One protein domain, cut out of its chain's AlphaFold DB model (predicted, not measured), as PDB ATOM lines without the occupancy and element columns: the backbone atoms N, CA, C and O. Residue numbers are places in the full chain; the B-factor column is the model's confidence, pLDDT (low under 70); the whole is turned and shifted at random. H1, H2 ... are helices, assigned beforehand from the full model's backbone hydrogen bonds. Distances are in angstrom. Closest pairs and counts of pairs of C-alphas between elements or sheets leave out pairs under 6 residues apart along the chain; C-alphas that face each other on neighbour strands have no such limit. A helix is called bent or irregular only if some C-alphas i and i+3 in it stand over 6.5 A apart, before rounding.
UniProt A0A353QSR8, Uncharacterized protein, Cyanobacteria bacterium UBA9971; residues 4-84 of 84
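AT A GLANCE: This is residues 4 to 84 of the 84 residues of an uncharacterized protein of Cyanobacteria bacterium UBA9971 (UniProt A0A353QSR8). Two pairs of helices follow one another along a long, narrow rod: H1 and H4 lie side by side, running opposite ways, and beyond them H2 and H3 form a loose helical hairpin. The end of H3 packs on the second half of H1 where the pairs join, and residues 41 to 48 stick out at the hairpin's far end. The printed part has 81 residues with four named helices, H1 to H4 in chain order, and no named strand; its class is all helix. It is only just loose, close to extended, with a radius of gyration of the C-alphas of 17.4 A and spans of 61 by 26 by 14 A.

IN THESE COORDINATES: H1, residues 4 to 20, begins at C-alpha 4 (-27.320, -26.502, -53.256) and is 24.3 A long. H2, residues 23 to 37, measures 20.1 A; it is neither bent nor irregular, but only just: C-alphas 34 and 37 are 6.3 A apart. H3, residues 49 to 67, is the longest at 27.0 A. H4, residues 69 to 82, measures 20.2 A and ends at C-alpha 82 (-14.649, -29.963, -59.571).

HOW THE PARTS SIT: H1 and H4 touch at a shallow tilt of 20 degrees, opposite ways; their closest C-alphas, of Tyr 10 and Tyr 72, are 5.4 A apart. Residues 13 to 20 of H1 touch residues 62 to 67 of H3, closest at the C-alphas of Arg 17 and Ala 66, 4.6 A apart; the lines are about perpendicular, only just, at 70.0 degrees. The hairpin of H2 and H3 only just touches, with 3 pairs of C-alphas within 8 A, closest at Asn 29 and Phe 59, 6.7 A; the tilt of 37 degrees, opposite ways, is only just steep. H2 and H4 are apart. Every O i to N i+4 pair is within hydrogen-bond range in H1, H3 and H4, and 10 of 11 are in H2.

THE WHOLE: The C-alphas farthest apart, of Asn 43 and Lys 84, are 61.0 A apart. The printed part has no cut; the link from H2 to H3 is long, with 11 residues. The pLDDT is under 70 at residues 41 to 47 and at residue 84.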
ATOM      1  N   GLN A   4     -26.243 -27.093 -54.047       93.44
ATOM      2  CA  GLN A   4     -27.320 -26.502 -53.256       93.44
ATOM      3  C   GLN A   4     -27.841 -27.475 -52.188       93.44
ATOM      4  O   GLN A   4     -28.035 -27.083 -51.035       93.44
ATOM      5  N   GLN A   5     -28.022 -28.746 -52.542       93.88
ATOM      6  CA  GLN A   5     -28.438 -29.801 -51.622       93.88
ATOM      7  C   GLN A   5     -27.378 -30.078 -50.550       93.88
ATOM      8  O   GLN A   5     -27.725 -30.263 -49.382       93.88
ATOM      9  N   MET A   6     -26.087 -30.089 -50.909       94.69
ATOM     10  CA  MET A   6     -25.007 -30.306 -49.932       94.69
ATOM     11  C   MET A   6     -24.876 -29.130 -48.972       94.69
ATOM     12  O   MET A   6     -24.774 -29.321 -47.759       94.69
ATOM     13  N   TYR A   7     -24.991 -27.912 -49.493       95.44
ATOM     14  CA  TYR A   7     -24.936 -26.707 -48.683       95.44
ATOM     15  C   TYR A   7     -26.083 -26.658 -47.667       95.44
ATOM     16  O   TYR A   7     -25.866 -26.336 -46.502       95.44
ATOM     17  N   GLN A   8     -27.296 -27.055 -48.062       96.25
ATOM     18  CA  GLN A   8     -28.426 -27.156 -47.135       96.25
ATOM     19  C   GLN A   8     -28.177 -28.166 -46.009       96.25
ATOM     20  O   GLN A   8     -28.461 -27.857 -44.851       96.25
ATOM     21  N   LYS A   9     -27.618 -29.344 -46.321       95.38
ATOM     22  CA  LYS A   9     -27.268 -30.351 -45.305       95.38
ATOM     23  C   LYS A   9     -26.215 -29.834 -44.331       95.38
ATOM     24  O   LYS A   9     -26.407 -29.956 -43.125       95.38
ATOM     25  N   TYR A  10     -25.172 -29.180 -44.835       96.56
ATOM     26  CA  TYR A  10     -24.151 -28.538 -44.009       96.56
ATOM     27  C   TYR A  10     -24.749 -27.482 -43.065       96.56
ATOM     28  O   TYR A  10     -24.514 -27.515 -41.857       96.56
ATOM     29  N   GLN A  11     -25.586 -26.580 -43.590       96.81
ATOM     30  CA  GLN A  11     -26.252 -25.545 -42.792       96.81
ATOM     31  C   GLN A  11     -27.177 -26.136 -41.723       96.81
ATOM     32  O   GLN A  11     -27.273 -25.607 -40.617       96.81
ATOM     33  N   HIS A  12     -27.864 -27.233 -42.038       96.38
ATOM     34  CA  HIS A  12     -28.690 -27.939 -41.069       96.38
ATOM     35  C   HIS A  12     -27.838 -28.585 -39.969       96.38
ATOM     36  O   HIS A  12     -28.123 -28.394 -38.791       96.38
ATOM     37  N   ALA A  13     -26.761 -29.278 -40.343       95.69
ATOM     38  CA  ALA A  13     -25.846 -29.913 -39.405       95.69
ATOM     39  C   ALA A  13     -25.213 -28.904 -38.433       95.69
ATOM     40  O   ALA A  13     -25.156 -29.177 -37.238       95.69
ATOM     41  N   LEU A  14     -24.836 -27.707 -38.907       96.44
ATOM     42  CA  LEU A  14     -24.357 -26.616 -38.047       96.44
ATOM     43  C   LEU A  14     -25.364 -26.250 -36.951       96.44
ATOM     44  O   LEU A  14     -25.003 -26.208 -35.779       96.44
ATOM     45  N   LYS A  15     -26.635 -26.051 -37.320       96.38
ATOM     46  CA  LYS A  15     -27.700 -25.747 -36.349       96.38
ATOM     47  C   LYS A  15     -27.896 -26.878 -35.344       96.38
ATOM     48  O   LYS A  15     -28.154 -26.618 -34.174       96.38
ATOM     49  N   LEU A  16     -27.784 -28.126 -35.798       95.88
ATOM     50  CA  LEU A  16     -27.898 -29.293 -34.927       95.88
ATOM     51  C   LEU A  16     -26.723 -29.419 -33.960       95.88
ATOM     52  O   LEU A  16     -26.948 -29.791 -32.818       95.88
ATOM     53  N   ARG A  17     -25.501 -29.068 -34.369       95.00
ATOM     54  CA  ARG A  17     -24.354 -29.006 -33.454       95.00
ATOM     55  C   ARG A  17     -24.539 -27.925 -32.400       95.00
ATOM     56  O   ARG A  17     -24.249 -28.161 -31.236       95.00
ATOM     57  N   ASP A  18     -25.024 -26.752 -32.795       95.12
ATOM     58  CA  ASP A  18     -25.280 -25.673 -31.839       95.12
ATOM     59  C   ASP A  18     -26.361 -26.093 -30.823       95.12
ATOM     60  O   ASP A  18     -26.237 -25.812 -29.634       95.12
ATOM     61  N   LEU A  19     -27.372 -26.852 -31.266       94.06
ATOM     62  CA  LEU A  19     -28.348 -27.490 -30.381       94.06
ATOM     63  C   LEU A  19     -27.722 -28.590 -29.507       94.06
ATOM     64  O   LEU A  19     -28.042 -28.677 -28.329       94.06
ATOM     65  N   SER A  20     -26.839 -29.433 -30.050       92.25
ATOM     66  CA  SER A  20     -26.272 -30.579 -29.326       92.25
ATOM     67  C   SER A  20     -25.329 -30.169 -28.193       92.25
ATOM     68  O   SER A  20     -25.084 -30.963 -27.292       92.25
ATOM     69  N   VAL A  21     -24.786 -28.948 -28.240       93.12
ATOM     70  CA  VAL A  21     -23.965 -28.369 -27.163       93.12
ATOM     71  C   VAL A  21     -24.759 -27.452 -26.229       93.12
ATOM     72  O   VAL A  21     -24.199 -26.967 -25.247       93.12
ATOM     73  N   ASP A  22     -26.044 -27.208 -26.509       96.25
ATOM     74  CA  ASP A  22     -26.916 -26.450 -25.614       96.25
ATOM     75  C   ASP A  22     -27.115 -27.215 -24.297       96.25
ATOM     76  O   ASP A  22     -27.388 -28.423 -24.271       96.25
ATOM     77  N   GLU A  23     -26.980 -26.502 -23.181       95.56
ATOM     78  CA  GLU A  23     -27.057 -27.093 -21.843       95.56
ATOM     79  C   GLU A  23     -28.439 -27.693 -21.564       95.56
ATOM     80  O   GLU A  23     -28.536 -28.773 -20.974       95.56
ATOM     81  N   ASN A  24     -29.516 -27.043 -22.020       96.12
ATOM     82  CA  ASN A  24     -30.875 -27.533 -21.792       96.12
ATOM     83  C   ASN A  24     -31.156 -28.774 -22.633       96.12
ATOM     84  O   ASN A  24     -31.769 -29.722 -22.142       96.12
ATOM     85  N   TYR A  25     -30.697 -28.787 -23.886       95.44
ATOM     86  CA  TYR A  25     -30.803 -29.960 -24.747       95.44
ATOM     87  C   TYR A  25     -30.034 -31.154 -24.172       95.44
ATOM     88  O   TYR A  25     -30.581 -32.254 -24.067       95.44
ATOM     89  N   THR A  26     -28.798 -30.923 -23.727       94.19
ATOM     90  CA  THR A  26     -27.954 -31.950 -23.105       94.19
ATOM     91  C   THR A  26     -28.611 -32.511 -21.844       94.19
ATOM     92  O   THR A  26     -28.716 -33.729 -21.681       94.19
ATOM     93  N   LEU A  27     -29.135 -31.636 -20.981       95.44
ATOM     94  CA  LEU A  27     -29.857 -32.032 -19.774       95.44
ATOM     95  C   LEU A  27     -31.126 -32.829 -20.103       95.44
ATOM     96  O   LEU A  27     -31.428 -33.816 -19.431       95.44
ATOM     97  N   LEU A  28     -31.870 -32.430 -21.136       95.38
ATOM     98  CA  LEU A  28     -33.063 -33.147 -21.580       95.38
ATOM     99  C   LEU A  28     -32.714 -34.554 -22.083       95.38
ATOM    100  O   LEU A  28     -33.388 -35.513 -21.705       95.38
ATOM    101  N   ASN A  29     -31.651 -34.681 -22.882       94.00
ATOM    102  CA  ASN A  29     -31.140 -35.963 -23.367       94.00
ATOM    103  C   ASN A  29     -30.730 -36.870 -22.191       94.00
ATOM    104  O   ASN A  29     -31.084 -38.051 -22.142       94.00
ATOM    105  N   GLU A  30     -30.052 -36.310 -21.188       92.94
ATOM    106  CA  GLU A  30     -29.666 -37.043 -19.983       92.94
ATOM    107  C   GLU A  30     -30.883 -37.504 -19.170       92.94
ATOM    108  O   GLU A  30     -30.971 -38.679 -18.810       92.94
ATOM    109  N   ILE A  31     -31.837 -36.609 -18.891       92.69
ATOM    110  CA  ILE A  31     -33.066 -36.939 -18.157       92.69
ATOM    111  C   ILE A  31     -33.836 -38.036 -18.890       92.69
ATOM    112  O   ILE A  31     -34.293 -38.994 -18.262       92.69
ATOM    113  N   PHE A  32     -33.968 -37.921 -20.209       92.12
ATOM    114  CA  PHE A  32     -34.688 -38.902 -21.001       92.12
ATOM    115  C   PHE A  32     -34.032 -40.286 -20.925       92.12
ATOM    116  O   PHE A  32     -34.702 -41.258 -20.577       92.12
ATOM    117  N   ASN A  33     -32.722 -40.382 -21.159       87.69
ATOM    118  CA  ASN A  33     -32.036 -41.673 -21.121       87.69
ATOM    119  C   ASN A  33     -31.948 -42.249 -19.699       87.69
ATOM    120  O   ASN A  33     -32.354 -43.384 -19.482       87.69
ATOM    121  N   ARG A  34     -31.475 -41.469 -18.720       87.06
ATOM    122  CA  ARG A  34     -31.162 -41.978 -17.371       87.06
ATOM    123  C   ARG A  34     -32.361 -42.080 -16.439       87.06
ATOM    124  O   ARG A  34     -32.320 -42.826 -15.469       87.06
ATOM    125  N   LYS A  35     -33.394 -41.260 -16.643       84.56
ATOM    126  CA  LYS A  35     -34.549 -41.221 -15.731       84.56
ATOM    127  C   LYS A  35     -35.805 -41.777 -16.363       84.56
ATOM    128  O   LYS A  35     -36.581 -42.394 -15.648       84.56
ATOM    129  N   ILE A  36     -36.035 -41.561 -17.655       85.19
ATOM    130  CA  ILE A  36     -37.256 -42.049 -18.304       85.19
ATOM    131  C   ILE A  36     -37.038 -43.472 -18.809       85.19
ATOM    132  O   ILE A  36     -37.736 -44.367 -18.346       85.19
ATOM    133  N   LEU A  37     -36.062 -43.707 -19.692       83.62
ATOM    134  CA  LEU A  37     -35.853 -45.042 -20.266       83.62
ATOM    135  C   LEU A  37     -35.457 -46.081 -19.210       83.62
ATOM    136  O   LEU A  37     -36.050 -47.155 -19.181       83.62
ATOM    137  N   ASP A  38     -34.535 -45.745 -18.304       82.00
ATOM    138  CA  ASP A  38     -34.076 -46.677 -17.261       82.00
ATOM    139  C   ASP A  38     -35.165 -47.027 -16.228       82.00
ATOM    140  O   ASP A  38     -35.130 -48.100 -15.625       82.00
ATOM    141  N   SER A  39     -36.161 -46.154 -16.028       75.62
ATOM    142  CA  SER A  39     -37.253 -46.384 -15.062       75.62
ATOM    143  C   SER A  39     -38.403 -47.218 -15.627       75.62
ATOM    144  O   SER A  39     -39.330 -47.580 -14.898       75.62
ATOM    145  N   ILE A  40     -38.392 -47.506 -16.928       75.94
ATOM    146  CA  ILE A  40     -39.473 -48.229 -17.590       75.94
ATOM    147  C   ILE A  40     -39.218 -49.722 -17.463       75.94
ATOM    148  O   ILE A  40     -38.321 -50.294 -18.077       75.94
ATOM    149  N   SER A  41     -40.051 -50.379 -16.657       64.12
ATOM    150  CA  SER A  41     -40.035 -51.835 -16.543       64.12
ATOM    151  C   SER A  41     -40.477 -52.496 -17.857       64.12
ATOM    152  O   SER A  41     -41.292 -51.951 -18.604       64.12
ATOM    153  N   LEU A  42     -40.028 -53.726 -18.105       57.81
ATOM    154  CA  LEU A  42     -40.431 -54.531 -19.270       57.81
ATOM    155  C   LEU A  42     -41.952 -54.802 -19.360       57.81
ATOM    156  O   LEU A  42     -42.420 -55.267 -20.392       57.81
ATOM    157  N   ASN A  43     -42.728 -54.485 -18.313       59.81
ATOM    158  CA  ASN A  43     -44.188 -54.642 -18.251       59.81
ATOM    159  C   ASN A  43     -44.982 -53.378 -18.638       59.81
ATOM    160  O   ASN A  43     -46.203 -53.335 -18.479       59.81
ATOM    161  N   THR A  44     -44.312 -52.327 -19.105       62.16
ATOM    162  CA  THR A  44     -44.967 -51.050 -19.418       62.16
ATOM    163  C   THR A  44     -45.733 -51.139 -20.748       62.16
ATOM    164  O   THR A  44     -45.287 -51.781 -21.695       62.16
ATOM    165  N   GLN A  45     -46.920 -50.527 -20.800       61.88
ATOM    166  CA  GLN A  45     -47.927 -50.688 -21.859       61.88
ATOM    167  C   GLN A  45     -47.371 -50.499 -23.287       61.88
ATOM    168  O   GLN A  45     -46.678 -49.521 -23.578       61.88
ATOM    169  N   SER A  46     -47.754 -51.399 -24.203       63.47
ATOM    170  CA  SER A  46     -47.283 -51.472 -25.602       63.47
ATOM    171  C   SER A  46     -47.457 -50.183 -26.415       63.47
ATOM    172  O   SER A  46     -46.752 -49.979 -27.399       63.47
ATOM    173  N   HIS A  47     -48.364 -49.295 -26.010       69.25
ATOM    174  CA  HIS A  47     -48.638 -48.039 -26.708       69.25
ATOM    175  C   HIS A  47     -47.621 -46.929 -26.425       69.25
ATOM    176  O   HIS A  47     -47.528 -45.997 -27.215       69.25
ATOM    177  N   PHE A  48     -46.858 -47.007 -25.330       74.50
ATOM    178  CA  PHE A  48     -45.928 -45.944 -24.932       74.50
ATOM    179  C   PHE A  48     -44.510 -46.157 -25.486       74.50
ATOM    180  O   PHE A  48     -43.806 -45.199 -25.797       74.50
ATOM    181  N   ILE A  49     -44.118 -47.421 -25.685       79.62
ATOM    182  CA  ILE A  49     -42.796 -47.819 -26.198       79.62
ATOM    183  C   ILE A  49     -42.458 -47.162 -27.555       79.62
ATOM    184  O   ILE A  49     -41.343 -46.652 -27.685       79.62
ATOM    185  N   PRO A  50     -43.374 -47.079 -28.546       82.50
ATOM    186  CA  PRO A  50     -43.071 -46.434 -29.826       82.50
ATOM    187  C   PRO A  50     -42.732 -44.944 -29.700       82.50
ATOM    188  O   PRO A  50     -41.794 -44.476 -30.340       82.50
ATOM    189  N   TYR A  51     -43.443 -44.199 -28.846       83.06
ATOM    190  CA  TYR A  51     -43.176 -42.770 -28.638       83.06
ATOM    191  C   TYR A  51     -41.798 -42.538 -28.018       83.06
ATOM    192  O   TYR A  51     -41.080 -41.624 -28.414       83.06
ATOM    193  N   LEU A  52     -41.403 -43.397 -27.080       86.25
ATOM    194  CA  LEU A  52     -40.082 -43.333 -26.469       86.25
ATOM    195  C   LEU A  52     -38.966 -43.690 -27.448       86.25
ATOM    196  O   LEU A  52     -37.922 -43.043 -27.430       86.25
ATOM    197  N   SER A  53     -39.193 -44.675 -28.324       85.56
ATOM    198  CA  SER A  53     -38.262 -44.967 -29.421       85.56
ATOM    199  C   SER A  53     -38.092 -43.747 -30.319       85.56
ATOM    200  O   SER A  53     -36.966 -43.335 -30.566       85.56
ATOM    201  N   GLY A  54     -39.196 -43.103 -30.714       89.88
ATOM    202  CA  GLY A  54     -39.152 -41.901 -31.547       89.88
ATOM    203  C   GLY A  54     -38.366 -40.756 -30.903       89.88
ATOM    204  O   GLY A  54     -37.542 -40.129 -31.559       89.88
ATOM    205  N   ILE A  55     -38.547 -40.511 -29.602       90.81
ATOM    206  CA  ILE A  55     -37.772 -39.483 -28.889       90.81
ATOM    207  C   ILE A  55     -36.279 -39.859 -28.829       90.81
ATOM    208  O   ILE A  55     -35.423 -39.008 -29.067       90.81
ATOM    209  N   LYS A  56     -35.950 -41.132 -28.575       90.69
ATOM    210  CA  LYS A  56     -34.562 -41.620 -28.599       90.69
ATOM    211  C   LYS A  56     -33.920 -41.447 -29.978       90.69
ATOM    212  O   LYS A  56     -32.763 -41.043 -30.074       90.69
ATOM    213  N   GLU A  57     -34.669 -41.740 -31.034       93.94
ATOM    214  CA  GLU A  57     -34.238 -41.566 -32.420       93.94
ATOM    215  C   GLU A  57     -33.981 -40.097 -32.754       93.94
ATOM    216  O   GLU A  57     -33.029 -39.815 -33.473       93.94
ATOM    217  N   VAL A  58     -34.754 -39.158 -32.197       93.75
ATOM    218  CA  VAL A  58     -34.488 -37.720 -32.351       93.75
ATOM    219  C   VAL A  58     -33.144 -37.339 -31.731       93.75
ATOM    220  O   VAL A  58     -32.353 -36.684 -32.404       93.75
ATOM    221  N   PHE A  59     -32.849 -37.770 -30.498       94.25
ATOM    222  CA  PHE A  59     -31.535 -37.512 -29.884       94.25
ATOM    223  C   PHE A  59     -30.398 -38.099 -30.724       94.25
ATOM    224  O   PHE A  59     -29.459 -37.395 -31.086       94.25
ATOM    225  N   TYR A  60     -30.539 -39.363 -31.130       94.38
ATOM    226  CA  TYR A  60     -29.559 -40.025 -31.986       94.38
ATOM    227  C   TYR A  60     -29.370 -39.315 -33.335       94.38
ATOM    228  O   TYR A  60     -28.247 -39.179 -33.817       94.38
ATOM    229  N   PHE A  61     -30.458 -38.859 -33.955       95.44
ATOM    230  CA  PHE A  61     -30.418 -38.138 -35.221       95.44
ATOM    231  C   PHE A  61     -29.645 -36.826 -35.095       95.44
ATOM    232  O   PHE A  61     -28.793 -36.553 -35.938       95.44
ATOM    233  N   VAL A  62     -29.914 -36.038 -34.049       94.62
ATOM    234  CA  VAL A  62     -29.218 -34.767 -33.808       94.62
ATOM    235  C   VAL A  62     -27.720 -34.998 -33.631       94.62
ATOM    236  O   VAL A  62     -26.937 -34.375 -34.346       94.62
ATOM    237  N   ASP A  63     -27.325 -35.936 -32.767       93.69
ATOM    238  CA  ASP A  63     -25.913 -36.241 -32.500       93.69
ATOM    239  C   ASP A  63     -25.191 -36.744 -33.762       93.69
ATOM    240  O   ASP A  63     -24.091 -36.294 -34.104       93.69
ATOM    241  N   ASN A  64     -25.828 -37.655 -34.504       94.94
ATOM    242  CA  ASN A  64     -25.264 -38.228 -35.720       94.94
ATOM    243  C   ASN A  64     -25.109 -37.181 -36.831       94.94
ATOM    244  O   ASN A  64     -24.058 -37.115 -37.463       94.94
ATOM    245  N   GLU A  65     -26.117 -36.346 -37.080       94.81
ATOM    246  CA  GLU A  65     -26.020 -35.309 -38.111       94.81
ATOM    247  C   GLU A  65     -25.048 -34.188 -37.726       94.81
ATOM    248  O   GLU A  65     -24.295 -33.726 -38.583       94.81
ATOM    249  N   ALA A  66     -24.986 -33.804 -36.447       93.88
ATOM    250  CA  ALA A  66     -23.992 -32.854 -35.948       93.88
ATOM    251  C   ALA A  66     -22.554 -33.372 -36.148       93.88
ATOM    252  O   ALA A  66     -21.672 -32.615 -36.553       93.88
ATOM    253  N   SER A  67     -22.315 -34.674 -35.947       94.12
ATOM    254  CA  SER A  67     -20.992 -35.288 -36.153       94.12
ATOM    255  C   SER A  67     -20.521 -35.311 -37.616       94.12
ATOM    256  O   SER A  67     -19.327 -35.429 -37.879       94.12
ATOM    257  N   LYS A  68     -21.435 -35.154 -38.584       95.81
ATOM    258  CA  LYS A  68     -21.130 -35.179 -40.026       95.81
ATOM    259  C   LYS A  68     -20.759 -33.814 -40.606       95.81
ATOM    260  O   LYS A  68     -20.567 -33.713 -41.815       95.81
ATOM    261  N   ILE A  69     -20.648 -32.765 -39.789       95.00
ATOM    262  CA  ILE A  69     -20.302 -31.415 -40.266       95.00
ATOM    263  C   ILE A  69     -19.011 -31.413 -41.087       95.00
ATOM    264  O   ILE A  69     -18.994 -30.820 -42.165       95.00
ATOM    265  N   ASP A  70     -17.958 -32.079 -40.608       94.25
ATOM    266  CA  ASP A  70     -16.680 -32.132 -41.326       94.25
ATOM    267  C   ASP A  70     -16.825 -32.870 -42.661       94.25
ATOM    268  O   ASP A  70     -16.376 -32.366 -43.684       94.25
ATOM    269  N   PHE A  71     -17.568 -33.982 -42.688       96.12
ATOM    270  CA  PHE A  71     -17.892 -34.684 -43.933       96.12
ATOM    271  C   PHE A  71     -18.614 -33.772 -44.939       96.12
ATOM    272  O   PHE A  71     -18.258 -33.735 -46.113       96.12
ATOM    273  N   TYR A  72     -19.617 -33.007 -44.493       96.06
ATOM    274  CA  TYR A  72     -20.339 -32.083 -45.369       96.06
ATOM    275  C   TYR A  72     -19.457 -30.939 -45.879       96.06
ATOM    276  O   TYR A  72     -19.619 -30.520 -47.024       96.06
ATOM    277  N   ARG A  73     -18.525 -30.442 -45.056       94.19
ATOM    278  CA  ARG A  73     -17.544 -29.434 -45.474       94.19
ATOM    279  C   ARG A  73     -16.619 -29.989 -46.555       94.19
ATOM    280  O   ARG A  73     -16.494 -29.372 -47.606       94.19
ATOM    281  N   ASP A  74     -16.039 -31.160 -46.322       96.00
ATOM    282  CA  ASP A  74     -15.083 -31.773 -47.246       96.00
ATOM    283  C   ASP A  74     -15.741 -32.074 -48.610       96.00
ATOM    284  O   ASP A  74     -15.144 -31.875 -49.670       96.00
ATOM    285  N   GLU A  75     -17.011 -32.486 -48.608       95.06
ATOM    286  CA  GLU A  75     -17.782 -32.690 -49.836       95.06
ATOM    287  C   GLU A  75     -18.101 -31.382 -50.578       95.06
ATOM    288  O   GLU A  75     -18.085 -31.366 -51.810       95.06
ATOM    289  N   LEU A  76     -18.378 -30.283 -49.864       95.12
ATOM    290  CA  LEU A  76     -18.550 -28.961 -50.480       95.12
ATOM    291  C   LEU A  76     -17.258 -28.489 -51.148       95.12
ATOM    292  O   LEU A  76     -17.302 -28.025 -52.288       95.12
ATOM    293  N   ASP A  77     -16.118 -28.656 -50.475       94.50
ATOM    294  CA  ASP A  77     -14.806 -28.300 -51.018       94.50
ATOM    295  C   ASP A  77     -14.484 -29.111 -52.281       94.50
ATOM    296  O   ASP A  77     -13.958 -28.562 -53.257       94.50
ATOM    297  N   ARG A  78     -14.863 -30.400 -52.309       94.75
ATOM    298  CA  ARG A  78     -14.737 -31.241 -53.508       94.75
ATOM    299  C   ARG A  78     -15.587 -30.708 -54.662       94.75
ATOM    300  O   ARG A  78     -15.047 -30.515 -55.747       94.75
ATOM    301  N   ILE A  79     -16.872 -30.426 -54.433       93.19
ATOM    302  CA  ILE A  79     -17.782 -29.920 -55.479       93.19
ATOM    303  C   ILE A  79     -17.264 -28.595 -56.057       93.19
ATOM    304  O   ILE A  79     -17.187 -28.443 -57.272       93.19
ATOM    305  N   ILE A  80     -16.836 -27.659 -55.203       91.94
ATOM    306  CA  ILE A  80     -16.284 -26.365 -55.640       91.94
ATOM    307  C   ILE A  80     -15.000 -26.550 -56.465       91.94
ATOM    308  O   ILE A  80     -14.734 -25.774 -57.382       91.94
ATOM    309  N   SER A  81     -14.181 -27.545 -56.122       91.38
ATOM    310  CA  SER A  81     -12.936 -27.838 -56.839       91.38
ATOM    311  C   SER A  81     -13.179 -28.513 -58.191       91.38
ATOM    312  O   SER A  81     -12.406 -28.286 -59.111       91.38
ATOM    313  N   GLU A  82     -14.238 -29.315 -58.316       89.62
ATOM    314  CA  GLU A  82     -14.649 -29.963 -59.571       89.62
ATOM    315  C   GLU A  82     -15.306 -28.981 -60.562       89.62
ATOM    316  O   GLU A  82     -15.302 -29.233 -61.765       89.62
ATOM    317  N   GLU A  83     -15.851 -27.859 -60.078       76.69
ATOM    318  CA  GLU A  83     -16.441 -26.793 -60.905       76.69
ATOM    319  C   GLU A  83     -15.416 -25.763 -61.439       76.69
ATOM    320  O   GLU A  83     -15.794 -24.870 -62.202       76.69
ATOM    321  N   LYS A  84     -14.135 -25.866 -61.053       57.50
ATOM    322  CA  LYS A  84     -13.030 -25.005 -61.519       57.50
ATOM    323  C   LYS A  84     -12.212 -25.650 -62.631       57.50
ATOM    324  O   LYS A  84     -11.797 -24.889 -63.534       57.50
TER     325      LYS A  84